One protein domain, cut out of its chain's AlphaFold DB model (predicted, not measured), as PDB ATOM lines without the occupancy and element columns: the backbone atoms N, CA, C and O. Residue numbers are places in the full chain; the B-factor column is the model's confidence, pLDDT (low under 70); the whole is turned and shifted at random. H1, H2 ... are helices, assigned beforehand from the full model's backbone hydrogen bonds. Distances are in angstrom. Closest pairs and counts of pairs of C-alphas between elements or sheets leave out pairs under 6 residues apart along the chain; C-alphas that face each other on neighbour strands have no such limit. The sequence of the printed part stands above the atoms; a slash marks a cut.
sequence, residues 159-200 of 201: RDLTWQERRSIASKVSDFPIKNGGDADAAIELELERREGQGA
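Overview. This is residues 159 to 200 of the 201 residues of an uncharacterized protein of Phyllobacterium leguminum (UniProt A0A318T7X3). A short helix, H1, packs slantwise on the first part of a longer helix, H2, and the two run the same way, with the link of residues 174 to 180 folding back between them. H2 makes the longest axis, and its far end sticks out beyond the small body: residues 193 to 200 stand free, of which 193 to 198 belong to H2. The printed part has 42 residues with two named helices, H1 then H2, and no named strand, and its class is all helix. It is compact, with a radius of gyration of the C-alphas of 10.4 A, and spans 32 by 22 by 14 A.

Along the chain. The printed part begins at Arg 159, with its C-alpha at (472.754, 357.018, 512.524). H1 holds residues 163 to 173 and measures 15.4 A from first to last C-alpha; C-alpha 163 is at (470.720, 349.363, 517.172). H2 holds residues 181 to 198 and measures 26.1 A; it ends with C-alpha 198 at (470.531, 376.415, 523.866).

Arrangement. H1 and H2 touch, with 18 pairs of C-alphas within 8 A. Their closest C-alphas are those of Ala 170 and Ala 184, 4.9 A apart. Their lines stand at a steep tilt of 40 degrees, and they run the same way. Their centres are 11.4 A apart. In H1 and H2 every O i to N i+4 pair is within hydrogen-bond range.

Size, cuts and confidence. The two C-alphas farthest apart are those of Lys 179 and Ala 200, at 32.3 A. Without residues 193 to 200, the body of 34 residues spans 21 by 19 by 15 A. The printed part has no cut, and the link from H1 to H2, seven residues, is short. The mean pLDDT of the printed part is 81.9, and residues 197 to 200 are under 70.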
ATOM      1  N   ARG A 159     473.682 357.755 513.403       86.31
ATOM      2  CA  ARG A 159     472.754 357.018 512.524       86.31
ATOM      3  C   ARG A 159     473.338 355.723 511.959       86.31
ATOM      4  O   ARG A 159     472.583 354.791 511.687       86.31
ATOM      5  N   ASP A 160     474.660 355.648 511.839       87.81
ATOM      6  CA  ASP A 160     475.375 354.466 511.349       87.81
ATOM      7  C   ASP A 160     475.714 353.478 512.478       87.81
ATOM      8  O   ASP A 160     476.230 352.386 512.228       87.81
ATOM      9  N   LEU A 161     475.416 353.842 513.732       85.69
ATOM     10  CA  LEU A 161     475.646 352.981 514.884       85.69
ATOM     11  C   LEU A 161     474.692 351.788 514.907       85.69
ATOM     12  O   LEU A 161     473.562 351.805 514.390       85.69
ATOM     13  N   THR A 162     475.133 350.740 515.601       90.19
ATOM     14  CA  THR A 162     474.292 349.571 515.823       90.19
ATOM     15  C   THR A 162     473.041 349.953 516.612       90.19
ATOM     16  O   THR A 162     473.013 350.904 517.397       90.19
ATOM     17  N   TRP A 163     471.973 349.175 516.436       84.25
ATOM     18  CA  TRP A 163     470.720 349.363 517.172       84.25
ATOM     19  C   TRP A 163     470.923 349.421 518.699       84.25
ATOM     20  O   TRP A 163     470.280 350.215 519.381       84.25
ATOM     21  N   GLN A 164     471.838 348.614 519.246       82.50
ATOM     22  CA  GLN A 164     472.122 348.601 520.684       82.50
ATOM     23  C   GLN A 164     472.762 349.909 521.162       82.50
ATOM     24  O   GLN A 164     472.387 350.423 522.215       82.50
ATOM     25  N   GLU A 165     473.690 350.463 520.383       83.81
ATOM     26  CA  GLU A 165     474.347 351.733 520.687       83.81
ATOM     27  C   GLU A 165     473.370 352.902 520.564       83.81
ATOM     28  O   GLU A 165     473.272 353.705 521.490       83.81
ATOM     29  N   ARG A 166     472.553 352.941 519.501       86.44
ATOM     30  CA  ARG A 166     471.501 353.960 519.337       86.44
ATOM     31  C   ARG A 166     470.492 353.936 520.473       86.44
ATOM     32  O   ARG A 166     470.205 354.975 521.056       86.44
ATOM     33  N   ARG A 167     470.009 352.753 520.862       87.06
ATOM     34  CA  ARG A 167     469.107 352.606 522.012       87.06
ATOM     35  C   ARG A 167     469.760 353.068 523.318       87.06
ATOM     36  O   ARG A 167     469.084 353.658 524.154       87.06
ATOM     37  N   SER A 168     471.055 352.805 523.496       85.56
ATOM     38  CA  SER A 168     471.815 353.243 524.674       85.56
ATOM     39  C   SER A 168     471.945 354.766 524.738       85.56
ATOM     40  O   SER A 168     471.782 355.341 525.810       85.56
ATOM     41  N   ILE A 169     472.184 355.428 523.604       87.00
ATOM     42  CA  ILE A 169     472.223 356.896 523.517       87.00
ATOM     43  C   ILE A 169     470.821 357.468 523.755       87.00
ATOM     44  O   ILE A 169     470.650 358.283 524.657       87.00
ATOM     45  N   ALA A 170     469.812 356.977 523.033       86.56
ATOM     46  CA  ALA A 170     468.423 357.415 523.148       86.56
ATOM     47  C   ALA A 170     467.879 357.301 524.581       86.56
ATOM     48  O   ALA A 170     467.268 358.230 525.092       86.56
ATOM     49  N   SER A 171     468.168 356.198 525.277       83.75
ATOM     50  CA  SER A 171     467.744 355.998 526.668       83.75
ATOM     51  C   SER A 171     468.436 356.926 527.670       83.75
ATOM     52  O   SER A 171     467.972 357.025 528.802       83.75
ATOM     53  N   LYS A 172     469.568 357.542 527.313       84.19
ATOM     54  CA  LYS A 172     470.264 358.504 528.182       84.19
ATOM     55  C   LYS A 172     469.768 359.933 527.986       84.19
ATOM     56  O   LYS A 172     469.972 360.752 528.875       84.19
ATOM     57  N   VAL A 173     469.195 360.224 526.818       85.81
ATOM     58  CA  VAL A 173     468.738 361.567 526.428       85.81
ATOM     59  C   VAL A 173     467.221 361.728 526.518       85.81
ATOM     60  O   VAL A 173     466.732 362.849 526.557       85.81
ATOM     61  N   SER A 174     466.477 360.621 526.575       81.94
ATOM     62  CA  SER A 174     465.021 360.598 526.711       81.94
ATOM     63  C   SER A 174     464.599 359.865 527.980       81.94
ATOM     64  O   SER A 174     465.039 358.742 528.230       81.94
ATOM     65  N   ASP A 175     463.662 360.462 528.715       78.81
ATOM     66  CA  ASP A 175     462.993 359.858 529.875       78.81
ATOM     67  C   ASP A 175     461.931 358.813 529.477       78.81
ATOM     68  O   ASP A 175     461.419 358.067 530.314       78.81
ATOM     69  N   PHE A 176     461.587 358.736 528.186       77.69
ATOM     70  CA  PHE A 176     460.611 357.783 527.663       77.69
ATOM     71  C   PHE A 176     461.251 356.439 527.271       77.69
ATOM     72  O   PHE A 176     462.363 356.404 526.732       77.69
ATOM     73  N   PRO A 177     460.542 355.310 527.472       83.44
ATOM     74  CA  PRO A 177     461.042 353.986 527.117       83.44
ATOM     75  C   PRO A 177     461.168 353.808 525.595       83.44
ATOM     76  O   PRO A 177     460.172 353.824 524.874       83.44
ATOM     77  N   ILE A 178     462.391 353.545 525.126       87.06
ATOM     78  CA  ILE A 178     462.730 353.330 523.710       87.06
ATOM     79  C   ILE A 178     462.384 351.897 523.280       87.06
ATOM     80  O   ILE A 178     463.027 350.941 523.737       87.06
ATOM     81  N   LYS A 179     461.383 351.728 522.403       83.88
ATOM     82  CA  LYS A 179     460.879 350.402 521.991       83.88
ATOM     83  C   LYS A 179     461.391 349.954 520.625       83.88
ATOM     84  O   LYS A 179     461.462 348.752 520.378       83.88
ATOM     85  N   ASN A 180     461.741 350.885 519.739       86.44
ATOM     86  CA  ASN A 180     462.174 350.586 518.374       86.44
ATOM     87  C   ASN A 180     463.202 351.609 517.845       86.44
ATOM     88  O   ASN A 180     463.519 352.584 518.523       86.44
ATOM     89  N   GLY A 181     463.732 351.352 516.642       80.25
ATOM     90  CA  GLY A 181     464.705 352.213 515.954       80.25
ATOM     91  C   GLY A 181     464.241 353.657 515.797       80.25
ATOM     92  O   GLY A 181     464.989 354.567 516.122       80.25
ATOM     93  N   GLY A 182     462.989 353.854 515.380       85.94
ATOM     94  CA  GLY A 182     462.409 355.181 515.189       85.94
ATOM     95  C   GLY A 182     462.251 355.956 516.496       85.94
ATOM     96  O   GLY A 182     462.540 357.145 516.523       85.94
ATOM     97  N   ASP A 183     461.877 355.289 517.593       83.75
ATOM     98  CA  ASP A 183     461.825 355.928 518.917       83.75
ATOM     99  C   ASP A 183     463.220 356.399 519.356       83.75
ATOM    100  O   ASP A 183     463.362 357.453 519.972       83.75
ATOM    101  N   ALA A 184     464.257 355.608 519.046       84.81
ATOM    102  CA  ALA A 184     465.633 355.959 519.368       84.81
ATOM    103  C   ALA A 184     466.113 357.156 518.542       84.81
ATOM    104  O   ALA A 184     466.704 358.078 519.096       84.81
ATOM    105  N   ASP A 185     465.825 357.144 517.241       89.69
ATOM    106  CA  ASP A 185     466.205 358.215 516.328       89.69
ATOM    107  C   ASP A 185     465.508 359.535 516.721       89.69
ATOM    108  O   ASP A 185     466.173 360.560 516.848       89.69
ATOM    109  N   ALA A 186     464.211 359.490 517.049       88.69
ATOM    110  CA  ALA A 186     463.443 360.658 517.489       88.69
ATOM    111  C   ALA A 186     463.950 361.248 518.818       88.69
ATOM    112  O   ALA A 186     464.028 362.465 518.969       88.69
ATOM    113  N   ALA A 187     464.319 360.400 519.782       88.06
ATOM    114  CA  ALA A 187     464.871 360.849 521.059       88.06
ATOM    115  C   ALA A 187     466.230 361.552 520.896       88.06
ATOM    116  O   ALA A 187     466.505 362.537 521.580       88.06
ATOM    117  N   ILE A 188     467.078 361.048 519.994       87.62
ATOM    118  CA  ILE A 188     468.400 361.625 519.722       87.62
ATOM    119  C   ILE A 188     468.266 362.945 518.956       87.62
ATOM    120  O   ILE A 188     468.947 363.910 519.296       87.62
ATOM    121  N   GLU A 189     467.374 363.015 517.967       88.56
ATOM    122  CA  GLU A 189     467.092 364.249 517.222       88.56
ATOM    123  C   GLU A 189     466.552 365.357 518.128       88.56
ATOM    124  O   GLU A 189     467.046 366.481 518.068       88.56
ATOM    125  N   LEU A 190     465.617 365.031 519.022       86.81
ATOM    126  CA  LEU A 190     465.061 365.989 519.977       86.81
ATOM    127  C   LEU A 190     466.139 366.568 520.907       86.81
ATOM    128  O   LEU A 190     466.127 367.758 521.217       86.81
ATOM    129  N   GLU A 191     467.093 365.741 521.340       85.12
ATOM    130  CA  GLU A 191     468.220 366.195 522.160       85.12
ATOM    131  C   GLU A 191     469.210 367.062 521.369       85.12
ATOM    132  O   GLU A 191     469.732 368.035 521.917       85.12
ATOM    133  N   LEU A 192     469.469 366.751 520.094       85.12
ATOM    134  CA  LEU A 192     470.305 367.591 519.230       85.12
ATOM    135  C   LEU A 192     469.651 368.961 518.990       85.12
ATOM    136  O   LEU A 192     470.314 369.979 519.174       85.12
ATOM    137  N   GLU A 193     468.347 368.998 518.704       84.00
ATOM    138  CA  GLU A 193     467.582 370.242 518.532       84.00
ATOM    139  C   GLU A 193     467.582 371.087 519.818       84.00
ATOM    140  O   GLU A 193     467.802 372.301 519.785       84.00
ATOM    141  N   ARG A 194     467.431 370.442 520.985       80.25
ATOM    142  CA  ARG A 194     467.535 371.106 522.295       80.25
ATOM    143  C   ARG A 194     468.907 371.758 522.498       80.25
ATOM    144  O   ARG A 194     468.979 372.839 523.082       80.25
ATOM    145  N   ARG A 195     469.990 371.123 522.035       78.12
ATOM    146  CA  ARG A 195     471.357 371.668 522.126       78.12
ATOM    147  C   ARG A 195     471.591 372.819 521.160       78.12
ATOM    148  O   ARG A 195     472.192 373.812 521.563       78.12
ATOM    149  N   GLU A 196     471.097 372.717 519.928       75.75
ATOM    150  CA  GLU A 196     471.175 373.808 518.951       75.75
ATOM    151  C   GLU A 196     470.399 375.046 519.430       75.75
ATOM    152  O   GLU A 196     470.896 376.165 519.315       75.75
ATOM    153  N   GLY A 197     469.235 374.858 520.062       65.56
ATOM    154  CA  GLY A 197     468.441 375.951 520.634       65.56
ATOM    155  C   GLY A 197     469.051 376.612 521.878       65.56
ATOM    156  O   GLY A 197     468.806 377.791 522.120       65.56
ATOM    157  N   GLN A 198     469.862 375.891 522.661       59.47
ATOM    158  CA  GLN A 198     470.531 376.415 523.866       59.47
ATOM    159  C   GLN A 198     471.874 377.117 523.584       59.47
ATOM    160  O   GLN A 198     472.427 377.741 524.486       59.47
ATOM    161  N   GLY A 199     472.404 377.022 522.358       50.00
ATOM    162  CA  GLY A 199     473.669 377.645 521.942       50.00
ATOM    163  C   GLY A 199     473.531 378.966 521.175       50.00
ATOM    164  O   GLY A 199     474.528 379.444 520.638       50.00
ATOM    165  N   ALA A 200     472.322 379.531 521.077       47.88
ATOM    166  CA  ALA A 200     472.009 380.697 520.242       47.88
ATOM    167  C   ALA A 200     471.731 382.005 521.019       47.88
ATOM    168  O   ALA A 200     471.142 382.922 520.444       47.88
TER     169      ALA A 200